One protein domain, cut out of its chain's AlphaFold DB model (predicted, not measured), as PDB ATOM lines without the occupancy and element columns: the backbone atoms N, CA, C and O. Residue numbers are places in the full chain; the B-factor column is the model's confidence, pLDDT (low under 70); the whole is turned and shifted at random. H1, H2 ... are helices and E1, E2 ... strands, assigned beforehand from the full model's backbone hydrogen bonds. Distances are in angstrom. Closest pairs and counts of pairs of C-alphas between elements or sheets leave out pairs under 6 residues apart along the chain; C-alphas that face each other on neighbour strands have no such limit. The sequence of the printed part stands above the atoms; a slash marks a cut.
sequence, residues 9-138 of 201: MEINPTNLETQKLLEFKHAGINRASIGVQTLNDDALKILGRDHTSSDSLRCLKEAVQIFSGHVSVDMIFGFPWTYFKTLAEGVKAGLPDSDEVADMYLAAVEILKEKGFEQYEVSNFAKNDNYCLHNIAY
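This is residues 9 to 138 of the 201 residues of the protein "Radical SAM core domain-containing protein" of Pomacea canaliculata (UniProt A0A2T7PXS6). A strongly twisted sheet of five strands has the two longest helices over one face, H4 over E2 and H6 over E4 at one edge, with H1 and H2 packed on H4. H3 and H5 make a small pair past the last residues of E2 and E3, and H7 grazes the sheet. The printed part has 130 residues with seven named helices and five named strands, in the order E1 H1 H2 E2 H3 H4 E3 H5 H6 E4 E5 H7. The mixed sheet runs E1 E2 E3 E5 E4; the class is mixed, helices and strands. The whole is compact, with a radius of gyration of the C-alphas of 15.9 A, but elongated, spanning 50 by 29 by 27 A.

E1, residues 9 to 11, an edge strand, is the parallel neighbour of E2, residues 31 to 37, with N 9 and O 31 within hydrogen-bond range at 3.0 A. H1, residues 15 to 19, and H2, residues 21 to 26, lie between them in the chain, a strand-helix-strand unit, two parallel neighbour strands joined through helices, with a right-handed crossover. E2, H3, residues 41 to 46, H4, residues 53 to 66, and E3, residues 71 to 75, make another right-handed one; N 34 and O 72 are 2.9 A apart. H4 is on the sheet at a height of 9.3 A, along E2 at 10 degrees on the local plane. H4 touches H1, closest C-alphas Thr 18 and Cys 59, 5.5 A, and with residues 63 to 66 alone H2, closest C-alphas Leu 22 and Ile 66, 6.6 A. H5, residues 81 to 88, touches H3, closest C-alphas Ala 43 and Trp 81, 5.6 A, at a steep tilt of 54 degrees. H6, residues 98 to 114, is on the same face as H4, giving two layers, helices on one face of a sheet; H4 and H6 are apart. E4, residues 118 to 121, and E5, residues 124 to 126, form a hairpin, with N 118 and O 126 2.8 A apart. E3 and E5 are antiparallel at 149 degrees, with no N and O within hydrogen-bond range. E3, H5, H6 and E4 form a split, right-handed unit, with E5 between its strands. H7, residues 133 to 138, and H2 only graze the sheet. In each helix every O i to N i+4 pair is within hydrogen-bond range.

E1 begins at C-alpha 9 (-12.078, -3.194, -24.263). E2 measures 18.2 A, H4 19.9 A and H6 24.7 A. H7 ends at C-alpha 138 (-23.703, -2.343, -33.280).

The C-alphas farthest apart, His 26 and Lys 92, are 50.1 A apart. The printed part has no cut and no long link. Mean pLDDT of the printed part is 86.0; residues 92 to 95 are under 70.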
ATOM      1  N   MET A   9     -12.431  -4.457 -24.905       94.44
ATOM      2  CA  MET A   9     -12.078  -3.194 -24.263       94.44
ATOM      3  C   MET A   9     -11.328  -2.283 -25.236       94.44
ATOM      4  O   MET A   9     -10.475  -2.746 -25.995       94.44
ATOM      5  N   GLU A  10     -11.633  -0.991 -25.191       93.88
ATOM      6  CA  GLU A  10     -10.853   0.042 -25.868       93.88
ATOM      7  C   GLU A  10      -9.650   0.440 -25.012       93.88
ATOM      8  O   GLU A  10      -9.762   0.586 -23.794       93.88
ATOM      9  N   ILE A  11      -8.496   0.601 -25.652       93.31
ATOM     10  CA  ILE A  11      -7.221   0.914 -25.009       93.31
ATOM     11  C   ILE A  11      -6.596   2.116 -25.711       93.31
ATOM     12  O   ILE A  11      -6.410   2.125 -26.933       93.31
ATOM     13  N   ASN A  12      -6.206   3.112 -24.923       94.44
ATOM     14  CA  ASN A  12      -5.294   4.152 -25.365       94.44
ATOM     15  C   ASN A  12      -3.861   3.615 -25.190       94.44
ATOM     16  O   ASN A  12      -3.515   3.161 -24.098       94.44
ATOM     17  N   PRO A  13      -2.994   3.634 -26.219       94.25
ATOM     18  CA  PRO A  13      -1.685   2.981 -26.153       94.25
ATOM     19  C   PRO A  13      -0.642   3.754 -25.325       94.25
ATOM     20  O   PRO A  13       0.516   3.879 -25.709       94.25
ATOM     21  N   THR A  14      -1.020   4.268 -24.158       94.12
ATOM     22  CA  THR A  14      -0.085   4.846 -23.193       94.12
ATOM     23  C   THR A  14       0.726   3.746 -22.514       94.12
ATOM     24  O   THR A  14       0.329   2.577 -22.443       94.12
ATOM     25  N   ASN A  15       1.878   4.110 -21.948       90.00
ATOM     26  CA  ASN A  15       2.673   3.158 -21.176       90.00
ATOM     27  C   ASN A  15       1.909   2.592 -19.964       90.00
ATOM     28  O   ASN A  15       2.022   1.401 -19.685       90.00
ATOM     29  N   LEU A  16       1.113   3.421 -19.283       90.25
ATOM     30  CA  LEU A  16       0.359   3.009 -18.098       90.25
ATOM     31  C   LEU A  16      -0.727   1.980 -18.432       90.25
ATOM     32  O   LEU A  16      -0.876   0.997 -17.712       90.25
ATOM     33  N   GLU A  17      -1.491   2.198 -19.502       89.94
ATOM     34  CA  GLU A  17      -2.540   1.257 -19.911       89.94
ATOM     35  C   GLU A  17      -1.952  -0.042 -20.462       89.94
ATOM     36  O   GLU A  17      -2.439  -1.124 -20.138       89.94
ATOM     37  N   THR A  18      -0.845   0.050 -21.202       91.31
ATOM     38  CA  THR A  18      -0.148  -1.124 -21.749       91.31
ATOM     39  C   THR A  18       0.319  -2.080 -20.643       91.31
ATOM     40  O   THR A  18       0.138  -3.291 -20.744       91.31
ATOM     41  N   GLN A  19       0.831  -1.554 -19.527       94.56
ATOM     42  CA  GLN A  19       1.256  -2.381 -18.388       94.56
ATOM     43  C   GLN A  19       0.102  -3.145 -17.717       94.56
ATOM     44  O   GLN A  19       0.338  -4.165 -17.074       94.56
ATOM     45  N   LYS A  20      -1.145  -2.690 -17.890       95.75
ATOM     46  CA  LYS A  20      -2.343  -3.298 -17.290       95.75
ATOM     47  C   LYS A  20      -3.000  -4.360 -18.172       95.75
ATOM     48  O   LYS A  20      -3.931  -5.023 -17.722       95.75
ATOM     49  N   LEU A  21      -2.538  -4.570 -19.408       95.94
ATOM     50  CA  LEU A  21      -3.178  -5.497 -20.355       95.94
ATOM     51  C   LEU A  21      -3.309  -6.923 -19.806       95.94
ATOM     52  O   LEU A  21      -4.345  -7.562 -19.994       95.94
ATOM     53  N   LEU A  22      -2.293  -7.412 -19.093       96.44
ATOM     54  CA  LEU A  22      -2.338  -8.743 -18.489       96.44
ATOM     55  C   LEU A  22      -3.354  -8.817 -17.337       96.44
ATOM     56  O   LEU A  22      -4.053  -9.816 -17.195       96.44
ATOM     57  N   GLU A  23      -3.478  -7.751 -16.544       96.94
ATOM     58  CA  GLU A  23      -4.485  -7.660 -15.482       96.94
ATOM     59  C   GLU A  23      -5.899  -7.649 -16.069       96.94
ATOM     60  O   GLU A  23      -6.769  -8.379 -15.597       96.94
ATOM     61  N   PHE A  24      -6.115  -6.909 -17.159       96.31
ATOM     62  CA  PHE A  24      -7.384  -6.924 -17.886       96.31
ATOM     63  C   PHE A  24      -7.702  -8.307 -18.461       96.31
ATOM     64  O   PHE A  24      -8.839  -8.771 -18.354       96.31
ATOM     65  N   LYS A  25      -6.701  -9.014 -19.000       95.50
ATOM     66  CA  LYS A  25      -6.861 -10.405 -19.446       95.50
ATOM     67  C   LYS A  25      -7.285 -11.323 -18.298       95.50
ATOM     68  O   LYS A  25      -8.203 -12.122 -18.471       95.50
ATOM     69  N   HIS A  26      -6.677 -11.184 -17.117       96.50
ATOM     70  CA  HIS A  26      -7.076 -11.933 -15.918       96.50
ATOM     71  C   HIS A  26      -8.474 -11.558 -15.404       96.50
ATOM     72  O   HIS A  26      -9.160 -12.412 -14.851       96.50
ATOM     73  N   ALA A  27      -8.921 -10.318 -15.622       96.69
ATOM     74  CA  ALA A  27     -10.283  -9.877 -15.319       96.69
ATOM     75  C   ALA A  27     -11.337 -10.407 -16.315       96.69
ATOM     76  O   ALA A  27     -12.532 -10.210 -16.100       96.69
ATOM     77  N   GLY A  28     -10.913 -11.089 -17.386       95.12
ATOM     78  CA  GLY A  28     -11.788 -11.725 -18.371       95.12
ATOM     79  C   GLY A  28     -11.841 -11.026 -19.729       95.12
ATOM     80  O   GLY A  28     -12.470 -11.562 -20.637       95.12
ATOM     81  N   ILE A  29     -11.166  -9.882 -19.918       95.94
ATOM     82  CA  ILE A  29     -11.066  -9.246 -21.240       95.94
ATOM     83  C   ILE A  29     -10.363 -10.213 -22.198       95.94
ATOM     84  O   ILE A  29      -9.260 -10.691 -21.927       95.94
ATOM     85  N   ASN A  30     -10.978 -10.508 -23.338       93.94
ATOM     86  CA  ASN A  30     -10.408 -11.400 -24.347       93.94
ATOM     87  C   ASN A  30     -10.180 -10.722 -25.702       93.94
ATOM     88  O   ASN A  30      -9.608 -11.363 -26.580       93.94
ATOM     89  N   ARG A  31     -10.515  -9.433 -25.829       93.50
ATOM     90  CA  ARG A  31     -10.282  -8.618 -27.022       93.50
ATOM     91  C   ARG A  31      -9.885  -7.180 -26.678       93.50
ATOM     92  O   ARG A  31     -10.440  -6.588 -25.755       93.50
ATOM     93  N   ALA A  32      -9.004  -6.595 -27.485       93.19
ATOM     94  CA  ALA A  32      -8.599  -5.190 -27.394       93.19
ATOM     95  C   ALA A  32      -8.897  -4.416 -28.692       93.19
ATOM     96  O   ALA A  32      -8.637  -4.932 -29.777       93.19
ATOM     97  N   SER A  33      -9.372  -3.172 -28.594       92.00
ATOM     98  CA  SER A  33      -9.301  -2.188 -29.685       92.00
ATOM     99  C   SER A  33      -8.328  -1.090 -29.294       92.00
ATOM    100  O   SER A  33      -8.497  -0.471 -28.246       92.00
ATOM    101  N   ILE A  34      -7.275  -0.886 -30.082       92.00
ATOM    102  CA  ILE A  34      -6.205   0.054 -29.743       92.00
ATOM    103  C   ILE A  34      -6.364   1.318 -30.570       92.00
ATOM    104  O   ILE A  34      -6.239   1.295 -31.798       92.00
ATOM    105  N   GLY A  35      -6.555   2.435 -29.876       92.56
ATOM    106  CA  GLY A  35      -6.697   3.750 -30.478       92.56
ATOM    107  C   GLY A  35      -5.373   4.354 -30.944       92.56
ATOM    108  O   GLY A  35      -4.977   5.380 -30.394       92.56
ATOM    109  N   VAL A  36      -4.724   3.760 -31.951       89.62
ATOM    110  CA  VAL A  36      -3.443   4.228 -32.525       89.62
ATOM    111  C   VAL A  36      -3.590   5.565 -33.245       89.62
ATOM    112  O   VAL A  36      -2.717   6.417 -33.139       89.62
ATOM    113  N   GLN A  37      -4.702   5.775 -33.949       89.62
ATOM    114  CA  GLN A  37      -5.030   6.969 -34.738       89.62
ATOM    115  C   GLN A  37      -4.090   7.230 -35.924       89.62
ATOM    116  O   GLN A  37      -4.543   7.289 -37.062       89.62
ATOM    117  N   THR A  38      -2.791   7.405 -35.687       84.88
ATOM    118  CA  THR A  38      -1.770   7.677 -36.702       84.88
ATOM    119  C   THR A  38      -0.380   7.301 -36.184       84.88
ATOM    120  O   THR A  38      -0.116   7.336 -34.988       84.88
ATOM    121  N   LEU A  39       0.544   6.965 -37.090       84.19
ATOM    122  CA  LEU A  39       1.954   6.697 -36.763       84.19
ATOM    123  C   LEU A  39       2.848   7.939 -36.938       84.19
ATOM    124  O   LEU A  39       4.063   7.819 -37.075       84.19
ATOM    125  N   ASN A  40       2.250   9.133 -36.957       84.94
ATOM    126  CA  ASN A  40       2.950  10.411 -37.030       84.94
ATOM    127  C   ASN A  40       2.865  11.137 -35.676       84.94
ATOM    128  O   ASN A  40       1.794  11.577 -35.265       84.94
ATOM    129  N   ASP A  41       4.001  11.296 -34.999       88.25
ATOM    130  CA  ASP A  41       4.047  11.874 -33.649       88.25
ATOM    131  C   ASP A  41       3.620  13.353 -33.593       88.25
ATOM    132  O   ASP A  41       3.043  13.789 -32.597       88.25
ATOM    133  N   ASP A  42       3.866  14.139 -34.643       84.94
ATOM    134  CA  ASP A  42       3.405  15.534 -34.704       84.94
ATOM    135  C   ASP A  42       1.878  15.594 -34.835       84.94
ATOM    136  O   ASP A  42       1.216  16.399 -34.178       84.94
ATOM    137  N   ALA A  43       1.310  14.703 -35.646       84.38
ATOM    138  CA  ALA A  43      -0.131  14.548 -35.788       84.38
ATOM    139  C   ALA A  43      -0.800  14.103 -34.477       84.38
ATOM    140  O   ALA A  43      -1.830  14.658 -34.097       84.38
ATOM    141  N   LEU A  44      -0.192  13.164 -33.746       88.06
ATOM    142  CA  LEU A  44      -0.679  12.724 -32.434       88.06
ATOM    143  C   LEU A  44      -0.756  13.884 -31.430       88.06
ATOM    144  O   LEU A  44      -1.762  14.022 -30.734       88.06
ATOM    145  N   LYS A  45       0.243  14.774 -31.413       89.12
ATOM    146  CA  LYS A  45       0.214  15.985 -30.571       89.12
ATOM    147  C   LYS A  45      -0.929  16.925 -30.949       89.12
ATOM    148  O   LYS A  45      -1.597  17.450 -30.064       89.12
ATOM    149  N   ILE A  46      -1.177  17.116 -32.246       87.44
ATOM    150  CA  ILE A  46      -2.290  17.942 -32.746       87.44
ATOM    151  C   ILE A  46      -3.646  17.359 -32.323       87.44
ATOM    152  O   ILE A  46      -4.551  18.111 -31.971       87.44
ATOM    153  N   LEU A  47      -3.779  16.030 -32.303       87.31
ATOM    154  CA  LEU A  47      -4.972  15.335 -31.800       87.31
ATOM    155  C   LEU A  47      -5.137  15.396 -30.276       87.31
ATOM    156  O   LEU A  47      -6.126  14.878 -29.759       87.31
ATOM    157  N   GLY A  48      -4.168  15.954 -29.545       91.25
ATOM    158  CA  GLY A  48      -4.154  15.920 -28.086       91.25
ATOM    159  C   GLY A  48      -3.926  14.518 -27.514       91.25
ATOM    160  O   GLY A  48      -4.365  14.243 -26.399       91.25
ATOM    161  N   ARG A  49      -3.278  13.619 -28.266       93.38
ATOM    162  CA  ARG A  49      -2.910  12.284 -27.776       93.38
ATOM    163  C   ARG A  49      -1.672  12.366 -26.890       93.38
ATOM    164  O   ARG A  49      -0.736  13.115 -27.158       93.38
ATOM    165  N   ASP A  50      -1.677  11.558 -25.841       93.81
ATOM    166  CA  ASP A  50      -0.644  11.461 -24.809       93.81
ATOM    167  C   ASP A  50       0.318  10.274 -25.023       93.81
ATOM    168  O   ASP A  50       1.080   9.913 -24.127       93.81
ATOM    169  N   HIS A  51       0.304   9.679 -26.219       94.19
ATOM    170  CA  HIS A  51       1.161   8.568 -26.627       94.19
ATOM    171  C   HIS A  51       1.950   8.902 -27.902       94.19
ATOM    172  O   HIS A  51       1.593   9.809 -28.655       94.19
ATOM    173  N   THR A  52       3.015   8.141 -28.165       94.31
ATOM    174  CA  THR A  52       3.784   8.202 -29.422       94.31
ATOM    175  C   THR A  52       3.438   7.043 -30.364       94.31
ATOM    176  O   THR A  52       2.841   6.034 -29.967       94.31
ATOM    177  N   SER A  53       3.870   7.136 -31.620       90.00
ATOM    178  CA  SER A  53       3.848   6.020 -32.574       90.00
ATOM    179  C   SER A  53       4.615   4.797 -32.049       90.00
ATOM    180  O   SER A  53       4.169   3.663 -32.221       90.00
ATOM    181  N   SER A  54       5.728   5.009 -31.341       92.19
ATOM    182  CA  SER A  54       6.499   3.939 -30.695       92.19
ATOM    183  C   SER A  54       5.698   3.246 -29.587       92.19
ATOM    184  O   SER A  54       5.661   2.012 -29.528       92.19
ATOM    185  N   ASP A  55       4.996   4.018 -28.751       95.38
ATOM    186  CA  ASP A  55       4.112   3.465 -27.719       95.38
ATOM    187  C   ASP A  55       2.974   2.646 -28.330       95.38
ATOM    188  O   ASP A  55       2.711   1.532 -27.878       95.38
ATOM    189  N   SER A  56       2.385   3.139 -29.421       91.94
ATOM    190  CA  SER A  56       1.367   2.426 -30.202       91.94
ATOM    191  C   SER A  56       1.854   1.072 -30.705       91.94
ATOM    192  O   SER A  56       1.186   0.055 -30.510       91.94
ATOM    193  N   LEU A  57       3.041   1.027 -31.314       90.31
ATOM    194  CA  LEU A  57       3.617  -0.215 -31.837       90.31
ATOM    195  C   LEU A  57       3.963  -1.208 -30.722       90.31
ATOM    196  O   LEU A  57       3.763  -2.415 -30.886       90.31
ATOM    197  N   ARG A  58       4.462  -0.714 -29.584       94.06
ATOM    198  CA  ARG A  58       4.736  -1.537 -28.400       94.06
ATOM    199  C   ARG A  58       3.447  -2.113 -27.814       94.06
ATOM    200  O   ARG A  58       3.365  -3.330 -27.653       94.06
ATOM    201  N   CYS A  59       2.441  -1.271 -27.577       94.88
ATOM    202  CA  CYS A  59       1.128  -1.672 -27.072       94.88
ATOM    203  C   CYS A  59       0.490  -2.736 -27.973       94.88
ATOM    204  O   CYS A  59       0.081  -3.792 -27.493       94.88
ATOM    205  N   LEU A  60       0.503  -2.514 -29.291       90.75
ATOM    206  CA  LEU A  60      -0.012  -3.467 -30.272       90.75
ATOM    207  C   LEU A  60       0.705  -4.819 -30.198       90.75
ATOM    208  O   LEU A  60       0.053  -5.865 -30.201       90.75
ATOM    209  N   LYS A  61       2.038  -4.819 -30.110       90.88
ATOM    210  CA  LYS A  61       2.823  -6.056 -30.013       90.88
ATOM    211  C   LYS A  61       2.471  -6.855 -28.757       90.88
ATOM    212  O   LYS A  61       2.314  -8.071 -28.846       90.88
ATOM    213  N   GLU A  62       2.346  -6.187 -27.613       94.94
ATOM    214  CA  GLU A  62       1.978  -6.824 -26.342       94.94
ATOM    215  C   GLU A  62       0.532  -7.339 -26.371       94.94
ATOM    216  O   GLU A  62       0.280  -8.503 -26.055       94.94
ATOM    217  N   ALA A  63      -0.414  -6.523 -26.838       93.50
ATOM    218  CA  ALA A  63      -1.823  -6.890 -26.936       93.50
ATOM    219  C   ALA A  63      -2.051  -8.101 -27.852       93.50
ATOM    220  O   ALA A  63      -2.814  -9.000 -27.500       93.50
ATOM    221  N   VAL A  64      -1.365  -8.177 -29.000       90.50
ATOM    222  CA  VAL A  64      -1.467  -9.332 -29.911       90.50
ATOM    223  C   VAL A  64      -1.049 -10.624 -29.208       90.50
ATOM    224  O   VAL A  64      -1.682 -11.658 -29.415       90.50
ATOM    225  N   GLN A  65      -0.026 -10.574 -28.352       91.88
ATOM    226  CA  GLN A  65       0.403 -11.734 -27.569       91.88
ATOM    227  C   GLN A  65      -0.611 -12.078 -26.468       91.88
ATOM    228  O   GLN A  65      -1.019 -13.232 -26.350       91.88
ATOM    229  N   ILE A  66      -1.059 -11.086 -25.696       95.12
ATOM    230  CA  ILE A  66      -1.942 -11.272 -24.531       95.12
ATOM    231  C   ILE A  66      -3.349 -11.735 -24.940       95.12
ATOM    232  O   ILE A  66      -3.924 -12.639 -24.325       95.12
ATOM    233  N   PHE A  67      -3.906 -11.152 -26.001       92.69
ATOM    234  CA  PHE A  67      -5.254 -11.451 -26.490       92.69
ATOM    235  C   PHE A  67      -5.258 -12.454 -27.645       92.69
ATOM    236  O   PHE A  67      -6.259 -12.574 -28.341       92.69
ATOM    237  N   SER A  68      -4.163 -13.197 -27.858       89.25
ATOM    238  CA  SER A  68      -4.078 -14.250 -28.889       89.25
ATOM    239  C   SER A  68      -4.485 -13.765 -30.293       89.25
ATOM    240  O   SER A  68      -5.107 -14.487 -31.066       89.25
ATOM    241  N   GLY A  69      -4.150 -12.516 -30.617       82.81
ATOM    242  CA  GLY A  69      -4.486 -11.881 -31.891       82.81
ATOM    243  C   GLY A  69      -5.901 -11.305 -32.004       82.81
ATOM    244  O   GLY A  69      -6.200 -10.726 -33.049       82.81
ATOM    245  N   HIS A  70      -6.759 -11.397 -30.980       89.31
ATOM    246  CA  HIS A  70      -8.056 -10.705 -30.934       89.31
ATOM    247  C   HIS A  70      -7.860  -9.209 -30.642       89.31
ATOM    248  O   HIS A  70      -8.190  -8.703 -29.569       89.31
ATOM    249  N   VAL A  71      -7.258  -8.505 -31.600       88.12
ATOM    250  CA  VAL A  71      -6.924  -7.084 -31.506       88.12
ATOM    251  C   VAL A  71      -7.380  -6.364 -32.770       88.12
ATOM    252  O   VAL A  71      -7.059  -6.803 -33.875       88.12
ATOM    253  N   SER A  72      -8.105  -5.259 -32.609       88.06
ATOM    254  CA  SER A  72      -8.351  -4.271 -33.665       88.06
ATOM    255  C   SER A  72      -7.503  -3.023 -33.446       88.06
ATOM    256  O   SER A  72      -7.087  -2.715 -32.326       88.06
ATOM    257  N   VAL A  73      -7.230  -2.313 -34.534       85.38
ATOM    258  CA  VAL A  73      -6.522  -1.032 -34.519       85.38
ATOM    259  C   VAL A  73      -7.450   0.021 -35.100       85.38
ATOM    260  O   VAL A  73      -7.914  -0.146 -36.229       85.38
ATOM    261  N   ASP A  74      -7.683   1.086 -34.338       87.25
ATOM    262  CA  ASP A  74      -8.480   2.226 -34.777       87.25
ATOM    263  C   ASP A  74      -7.538   3.299 -35.328       87.25
ATOM    264  O   ASP A  74      -6.650   3.807 -34.629       87.25
ATOM    265  N   MET A  75      -7.715   3.613 -36.609       84.00
ATOM    266  CA  MET A  75      -6.907   4.580 -37.349       84.00
ATOM    267  C   MET A  75      -7.787   5.729 -37.841       84.00
ATOM    268  O   MET A  75      -8.903   5.516 -38.308       84.00
ATOM    269  N   ILE A  76      -7.260   6.952 -37.789       83.06
ATOM    270  CA  ILE A  76      -7.882   8.130 -38.388       83.06
ATOM    271  C   ILE A  76      -7.170   8.404 -39.705       83.06
ATOM    272  O   ILE A  76      -6.000   8.792 -39.737       83.06
ATOM    273  N   PHE A  77      -7.901   8.238 -40.799       76.25
ATOM    274  CA  PHE A  77      -7.411   8.545 -42.135       76.25
ATOM    275  C   PHE A  77      -7.972   9.862 -42.642       76.25
ATOM    276  O   PHE A  77      -8.999  10.343 -42.166       76.25
ATOM    277  N   GLY A  78      -7.288  10.448 -43.622       70.56
ATOM    278  CA  GLY A  78      -7.786  11.638 -44.298       70.56
ATOM    279  C   GLY A  78      -7.836  12.901 -43.443       70.56
ATOM    280  O   GLY A  78      -8.350  13.930 -43.873       70.56
ATOM    281  N   PHE A  79      -7.304  12.852 -42.223       73.94
ATOM    282  CA  PHE A  79      -7.202  14.038 -41.401       73.94
ATOM    283  C   PHE A  79      -6.044  14.905 -41.914       73.94
ATOM    284  O   PHE A  79      -4.923  14.409 -42.070       73.94
ATOM    285  N   PRO A  80      -6.275  16.202 -42.164       73.44
ATOM    286  CA  PRO A  80      -5.303  17.068 -42.811       73.44
ATOM    287  C   PRO A  80      -4.242  17.551 -41.811       73.44
ATOM    288  O   PRO A  80      -4.212  18.718 -41.419       73.44
ATOM    289  N   TRP A  81      -3.363  16.651 -41.361       75.06
ATOM    290  CA  TRP A  81      -2.372  16.925 -40.309       75.06
ATOM    291  C   TRP A  81      -1.506  18.147 -40.620       75.06
ATOM    292  O   TRP A  81      -1.236  18.964 -39.743       75.06
ATOM    293  N   THR A  82      -1.100  18.291 -41.882       71.06
ATOM    294  CA  THR A  82      -0.306  19.415 -42.388       71.06
ATOM    295  C   THR A  82      -1.041  20.744 -42.246       71.06
ATOM    296  O   THR A  82      -0.444  21.712 -41.785       71.06
ATOM    297  N   TYR A  83      -2.341  20.787 -42.544       75.50
ATOM    298  CA  TYR A  83      -3.167  21.980 -42.349       75.50
ATOM    299  C   TYR A  83      -3.193  22.403 -40.879       75.50
ATOM    300  O   TYR A  83      -2.848  23.537 -40.548       75.50
ATOM    301  N   PHE A  84      -3.516  21.484 -39.970       75.69
ATOM    302  CA  PHE A  84      -3.565  21.815 -38.546       75.69
ATOM    303  C   PHE A  84      -2.189  22.155 -37.965       75.69
ATOM    304  O   PHE A  84      -2.099  23.032 -37.106       75.69
ATOM    305  N   LYS A  85      -1.114  21.538 -38.471       76.06
ATOM    306  CA  LYS A  85       0.265  21.904 -38.123       76.06
ATOM    307  C   LYS A  85       0.566  23.346 -38.516       76.06
ATOM    308  O   LYS A  85       0.987  24.126 -37.669       76.06
ATOM    309  N   THR A  86       0.277  23.723 -39.762       76.50
ATOM    310  CA  THR A  86       0.487  25.104 -40.223       76.50
ATOM    311  C   THR A  86      -0.341  26.100 -39.415       76.50
ATOM    312  O   THR A  86       0.204  27.111 -38.986       76.50
ATOM    313  N   LEU A  87      -1.605  25.788 -39.100       77.00
ATOM    314  CA  LEU A  87      -2.426  26.628 -38.223       77.00
ATOM    315  C   LEU A  87      -1.814  26.791 -36.826       77.00
ATOM    316  O   LEU A  87      -1.788  27.909 -36.312       77.00
ATOM    317  N   ALA A  88      -1.309  25.710 -36.223       77.06
ATOM    318  CA  ALA A  88      -0.638  25.752 -34.921       77.06
ATOM    319  C   ALA A  88       0.666  26.573 -34.958       77.06
ATOM    320  O   ALA A  88       1.021  27.216 -33.973       77.06
ATOM    321  N   GLU A  89       1.345  26.603 -36.107       80.50
ATOM    322  CA  GLU A  89       2.538  27.419 -36.381       80.50
ATOM    323  C   GLU A  89       2.196  28.861 -36.822       80.50
ATOM    324  O   GLU A  89       3.089  29.653 -37.122       80.50
ATOM    325  N   GLY A  90       0.908  29.234 -36.855       78.25
ATOM    326  CA  GLY A  90       0.439  30.565 -37.263       78.25
ATOM    327  C   GLY A  90       0.437  30.806 -38.778       78.25
ATOM    328  O   GLY A  90       0.205  31.929 -39.231       78.25
ATOM    329  N   VAL A  91       0.672  29.765 -39.574       76.25
ATOM    330  CA  VAL A  91       0.649  29.784 -41.036       76.25
ATOM    331  C   VAL A  91      -0.744  29.405 -41.532       76.25
ATOM    332  O   VAL A  91      -1.290  28.346 -41.230       76.25
ATOM    333  N   LYS A  92      -1.339  30.275 -42.346       66.38
ATOM    334  CA  LYS A  92      -2.654  30.033 -42.944       66.38
ATOM    335  C   LYS A  92      -2.492  29.171 -44.204       66.38
ATOM    336  O   LYS A  92      -2.355  29.714 -45.297       66.38
ATOM    337  N   ALA A  93      -2.470  27.846 -44.061       66.94
ATOM    338  CA  ALA A  93      -2.591  26.946 -45.211       66.94
ATOM    339  C   ALA A  93      -4.061  26.776 -45.620       66.94
ATOM    340  O   ALA A  93      -4.969  27.037 -44.831       66.94
ATOM    341  N   GLY A  94      -4.303  26.355 -46.862       67.94
ATOM    342  CA  GLY A  94      -5.602  25.815 -47.271       67.94
ATOM    343  C   GLY A  94      -5.780  24.391 -46.745       67.94
ATOM    344  O   GLY A  94      -4.791  23.709 -46.474       67.94
ATOM    345  N   LEU A  95      -7.030  23.945 -46.587       68.44
ATOM    346  CA  LEU A  95      -7.303  22.519 -46.396       68.44
ATOM    347  C   LEU A  95      -6.764  21.752 -47.619       68.44
ATOM    348  O   LEU A  95      -6.892  22.278 -48.728       68.44
ATOM    349  N   PRO A  96      -6.165  20.561 -47.441       70.81
ATOM    350  CA  PRO A  96      -5.857  19.700 -48.571       70.81
ATOM    351  C   PRO A  96      -7.147  19.365 -49.311       70.81
ATOM    352  O   PRO A  96      -8.234  19.333 -48.717       70.81
ATOM    353  N   ASP A  97      -7.010  19.156 -50.612       80.56
ATOM    354  CA  ASP A  97      -8.144  18.770 -51.435       80.56
ATOM    355  C   ASP A  97      -8.639  17.362 -51.058       80.56
ATOM    356  O   ASP A  97      -7.902  16.547 -50.492       80.56
ATOM    357  N   SER A  98      -9.911  17.076 -51.348       78.88
ATOM    358  CA  SER A  98     -10.516  15.777 -51.040       78.88
ATOM    359  C   SER A  98      -9.785  14.605 -51.692       78.88
ATOM    360  O   SER A  98      -9.738  13.532 -51.088       78.88
ATOM    361  N   ASP A  99      -9.194  14.804 -52.873       83.75
ATOM    362  CA  ASP A  99      -8.477  13.744 -53.584       83.75
ATOM    363  C   ASP A  99      -7.176  13.371 -52.854       83.75
ATOM    364  O   ASP A  99      -6.887  12.191 -52.657       83.75
ATOM    365  N   GLU A 100      -6.446  14.358 -52.324       75.56
ATOM    366  CA  GLU A 100      -5.228  14.111 -51.538       75.56
ATOM    367  C   GLU A 100      -5.535  13.328 -50.253       75.56
ATOM    368  O   GLU A 100      -4.805  12.413 -49.863       75.56
ATOM    369  N   VAL A 101      -6.640  13.669 -49.590       76.44
ATOM    370  CA  VAL A 101      -7.135  12.969 -48.397       76.44
ATOM    371  C   VAL A 101      -7.505  11.515 -48.719       76.44
ATOM    372  O   VAL A 101      -7.188  10.612 -47.935       76.44
ATOM    373  N   ALA A 102      -8.141  11.276 -49.868       81.62
ATOM    374  CA  ALA A 102      -8.501   9.940 -50.327       81.62
ATOM    375  C   ALA A 102      -7.262   9.091 -50.664       81.62
ATOM    376  O   ALA A 102      -7.190   7.932 -50.246       81.62
ATOM    377  N   ASP A 103      -6.257   9.666 -51.325       80.88
ATOM    378  CA  ASP A 103      -4.999   8.980 -51.640       80.88
ATOM    379  C   ASP A 103      -4.258   8.538 -50.371       80.88
ATOM    380  O   ASP A 103      -3.767   7.408 -50.286       80.88
ATOM    381  N   MET A 104      -4.233   9.390 -49.338       73.50
ATOM    382  CA  MET A 104      -3.654   9.038 -48.036       73.50
ATOM    383  C   MET A 104      -4.388   7.868 -47.373       73.50
ATOM    384  O   MET A 104      -3.748   6.989 -46.790       73.50
ATOM    385  N   TYR A 105      -5.720   7.849 -47.454       80.88
ATOM    386  CA  TYR A 105      -6.534   6.742 -46.950       80.88
ATOM    387  C   TYR A 105      -6.217   5.435 -47.687       80.88
ATOM    388  O   TYR A 105      -5.899   4.433 -47.043       80.88
ATOM    389  N   LEU A 106      -6.228   5.450 -49.023       85.19
ATOM    390  CA  LEU A 106      -5.968   4.263 -49.845       85.19
ATOM    391  C   LEU A 106      -4.559   3.704 -49.616       85.19
ATOM    392  O   LEU A 106      -4.395   2.491 -49.471       85.19
ATOM    393  N   ALA A 107      -3.551   4.572 -49.505       79.75
ATOM    394  CA  ALA A 107      -2.187   4.154 -49.193       79.75
ATOM    395  C   ALA A 107      -2.099   3.444 -47.830       79.75
ATOM    396  O   ALA A 107      -1.418   2.427 -47.695       79.75
ATOM    397  N   ALA A 108      -2.802   3.952 -46.817       76.25
ATOM    398  CA  ALA A 108      -2.780   3.356 -45.487       76.25
ATOM    399  C   ALA A 108      -3.510   2.001 -45.431       76.25
ATOM    400  O   ALA A 108      -3.021   1.074 -44.779       76.25
ATOM    401  N   VAL A 109      -4.626   1.866 -46.156       83.31
ATOM    402  CA  VAL A 109      -5.330   0.587 -46.346       83.31
ATOM    403  C   VAL A 109      -4.396  -0.450 -46.977       83.31
ATOM    404  O   VAL A 109      -4.273  -1.556 -46.448       83.31
ATOM    405  N   GLU A 110      -3.688  -0.096 -48.055       86.75
ATOM    406  CA  GLU A 110      -2.778  -1.025 -48.738       86.75
ATOM    407  C   GLU A 110      -1.594  -1.443 -47.849       86.75
ATOM    408  O   GLU A 110      -1.288  -2.631 -47.764       86.75
ATOM    409  N   ILE A 111      -1.004  -0.527 -47.071       78.88
ATOM    410  CA  ILE A 111       0.061  -0.869 -46.106       78.88
ATOM    411  C   ILE A 111      -0.422  -1.888 -45.060       78.88
ATOM    412  O   ILE A 111       0.308  -2.814 -44.689       78.88
ATOM    413  N   LEU A 112      -1.637  -1.716 -44.529       79.06
ATOM    414  CA  LEU A 112      -2.196  -2.637 -43.535       79.06
ATOM    415  C   LEU A 112      -2.502  -4.003 -44.158       79.06
ATOM    416  O   LEU A 112      -2.186  -5.040 -43.561       79.06
ATOM    417  N   LYS A 113      -3.006  -4.005 -45.390       84.38
ATOM    418  CA  LYS A 113      -3.251  -5.205 -46.189       84.38
ATOM    419  C   LYS A 113      -1.974  -5.984 -46.495       84.38
ATOM    420  O   LYS A 113      -1.954  -7.198 -46.299       84.38
ATOM    421  N   GLU A 114      -0.881  -5.313 -46.851       85.38
ATOM    422  CA  GLU A 114       0.444  -5.934 -47.021       85.38
ATOM    423  C   GLU A 114       0.949  -6.607 -45.734       85.38
ATOM    424  O   GLU A 114       1.616  -7.642 -45.777       85.38
ATOM    425  N   LYS A 115       0.585  -6.072 -44.560       78.19
ATOM    426  CA  LYS A 115       0.885  -6.678 -43.247       78.19
ATOM    427  C   LYS A 115      -0.093  -7.801 -42.852       78.19
ATOM    428  O   LYS A 115       0.048  -8.420 -41.785       78.19
ATOM    429  N   GLY A 116      -1.047  -8.114 -43.727       83.38
ATOM    430  CA  GLY A 116      -2.041  -9.172 -43.571       83.38
ATOM    431  C   GLY A 116      -3.226  -8.783 -42.694       83.38
ATOM    432  O   GLY A 116      -3.842  -9.677 -42.119       83.38
ATOM    433  N   PHE A 117      -3.501  -7.488 -42.532       82.50
ATOM    434  CA  PHE A 117      -4.750  -7.016 -41.946       82.50
ATOM    435  C   PHE A 117      -5.806  -6.847 -43.035       82.50
ATOM    436  O   PHE A 117      -5.542  -6.299 -44.100       82.50
ATOM    437  N   GLU A 118      -7.020  -7.273 -42.749       86.25
ATOM    438  CA  GLU A 118      -8.187  -7.039 -43.576       86.25
ATOM    439  C   GLU A 118      -8.992  -5.874 -43.015       86.25
ATOM    440  O   GLU A 118      -9.250  -5.795 -41.810       86.25
ATOM    441  N   GLN A 119      -9.402  -4.979 -43.909       87.69
ATOM    442  CA  GLN A 119     -10.352  -3.933 -43.585       87.69
ATOM    443  C   GLN A 119     -11.765  -4.519 -43.564       87.69
ATOM    444  O   GLN A 119     -12.265  -4.953 -44.600       87.69
ATOM    445  N   TYR A 120     -12.414  -4.506 -42.401       86.19
ATOM    446  CA  TYR A 120     -13.803  -4.961 -42.263       86.19
ATOM    447  C   TYR A 120     -14.787  -3.802 -42.041       86.19
ATOM    448  O   TYR A 120     -15.998  -4.008 -42.102       86.19
ATOM    449  N   GLU A 121     -14.275  -2.588 -41.801       83.50
ATOM    450  CA  GLU A 121     -15.032  -1.333 -41.740       83.50
ATOM    451  C   GLU A 121     -14.119  -0.128 -42.076       83.50
ATOM    452  O   GLU A 121     -12.897  -0.270 -42.142       83.50
ATOM    453  N   VAL A 122     -14.700   1.051 -42.335       79.75
ATOM    454  CA  VAL A 122     -14.020   2.305 -42.719       79.75
ATOM    455  C   VAL A 122     -12.750   2.594 -41.906       79.75
ATOM    456  O   VAL A 122     -11.721   2.906 -42.507       79.75
ATOM    457  N   SER A 123     -12.775   2.474 -40.578       76.50
ATOM    458  CA  SER A 123     -11.615   2.762 -39.714       76.50
ATOM    459  C   SER A 123     -11.028   1.540 -39.006       76.50
ATOM    460  O   SER A 123     -10.065   1.690 -38.252       76.50
ATOM    461  N   ASN A 124     -11.563   0.337 -39.254       82.12
ATOM    462  CA  ASN A 124     -11.239  -0.847 -38.463       82.12
ATOM    463  C   ASN A 124     -10.685  -2.007 -39.297       82.12
ATOM    464  O   ASN A 124     -11.232  -2.420 -40.324       82.12
ATOM    465  N   PHE A 125      -9.605  -2.582 -38.769       83.81
ATOM    466  CA  PHE A 125      -8.849  -3.659 -39.391       83.81
ATOM    467  C   PHE A 125      -8.672  -4.821 -38.416       83.81
ATOM    468  O   PHE A 125      -8.496  -4.616 -37.212       83.81
ATOM    469  N   ALA A 126      -8.694  -6.044 -38.935       84.06
ATOM    470  CA  ALA A 126      -8.478  -7.266 -38.167       84.06
ATOM    471  C   ALA A 126      -7.622  -8.258 -38.958       84.06
ATOM    472  O   ALA A 126      -7.424  -8.112 -40.157       84.06
ATOM    473  N   LYS A 127      -7.099  -9.282 -38.288       82.12
ATOM    474  CA  LYS A 127      -6.326 -10.363 -38.909       82.12
ATOM    475  C   LYS A 127      -6.877 -11.710 -38.452       82.12
ATOM    476  O   LYS A 127      -7.344 -11.806 -37.321       82.12
ATOM    477  N   ASN A 128      -6.778 -12.740 -39.295       83.50
ATOM    478  CA  ASN A 128      -7.229 -14.109 -38.994       83.50
ATOM    479  C   ASN A 128      -8.716 -14.187 -38.594       83.50
ATOM    480  O   ASN A 128      -9.039 -14.807 -37.586       83.50
ATOM    481  N   ASP A 129      -9.598 -13.498 -39.323       83.94
ATOM    482  CA  ASP A 129     -11.047 -13.471 -39.059       83.94
ATOM    483  C   ASP A 129     -11.444 -12.955 -37.659       83.94
ATOM    484  O   ASP A 129     -12.585 -13.111 -37.221       83.94
ATOM    485  N   ASN A 130     -10.527 -12.287 -36.947       85.00
ATOM    486  CA  ASN A 130     -10.778 -11.726 -35.619       85.00
ATOM    487  C   ASN A 130     -11.557 -10.405 -35.689       85.00
ATOM    488  O   ASN A 130     -11.159  -9.408 -35.083       85.00
ATOM    489  N   TYR A 131     -12.672 -10.360 -36.414       88.25
ATOM    490  CA  TYR A 131     -13.535  -9.180 -36.469       88.25
ATOM    491  C   TYR A 131     -14.241  -8.937 -35.132       88.25
ATOM    492  O   TYR A 131     -14.503  -9.878 -34.385       88.25
ATOM    493  N   CYS A 132     -14.509  -7.672 -34.804       88.69
ATOM    494  CA  CYS A 132     -15.131  -7.281 -33.537       88.69
ATOM    495  C   CYS A 132     -16.619  -7.597 -33.553       88.69
ATOM    496  O   CYS A 132     -17.376  -6.922 -34.255       88.69
ATOM    497  N   LEU A 133     -17.038  -8.602 -32.780       89.81
ATOM    498  CA  LEU A 133     -18.448  -8.973 -32.689       89.81
ATOM    499  C   LEU A 133     -19.267  -7.831 -32.085       89.81
ATOM    500  O   LEU A 133     -20.373  -7.582 -32.560       89.81
ATOM    501  N   HIS A 134     -18.715  -7.097 -31.112       88.12
ATOM    502  CA  HIS A 134     -19.334  -5.888 -30.567       88.12
ATOM    503  C   HIS A 134     -19.620  -4.847 -31.661       88.12
ATOM    504  O   HIS A 134     -20.767  -4.418 -31.815       88.12
ATOM    505  N   ASN A 135     -18.614  -4.485 -32.466       89.19
ATOM    506  CA  ASN A 135     -18.791  -3.478 -33.515       89.19
ATOM    507  C   ASN A 135     -19.759  -3.971 -34.595       89.19
ATOM    508  O   ASN A 135     -20.668  -3.242 -34.984       89.19
ATOM    509  N   ILE A 136     -19.617  -5.227 -35.035       89.19
ATOM    510  CA  ILE A 136     -20.519  -5.832 -36.023       89.19
ATOM    511  C   ILE A 136     -21.958  -5.814 -35.505       89.19
ATOM    512  O   ILE A 136     -22.865  -5.431 -36.243       89.19
ATOM    513  N   ALA A 137     -22.189  -6.186 -34.244       89.75
ATOM    514  CA  ALA A 137     -23.517  -6.167 -33.641       89.75
ATOM    515  C   ALA A 137     -24.100  -4.747 -33.597       89.75
ATOM    516  O   ALA A 137     -25.278  -4.560 -33.907       89.75
ATOM    517  N   TYR A 138     -23.285  -3.743 -33.267       87.44
ATOM    518  CA  TYR A 138     -23.703  -2.343 -33.280       87.44
ATOM    519  C   TYR A 138     -24.068  -1.867 -34.699       87.44
ATOM    520  O   TYR A 138     -25.164  -1.338 -34.908       87.44
TER     521      TYR A 138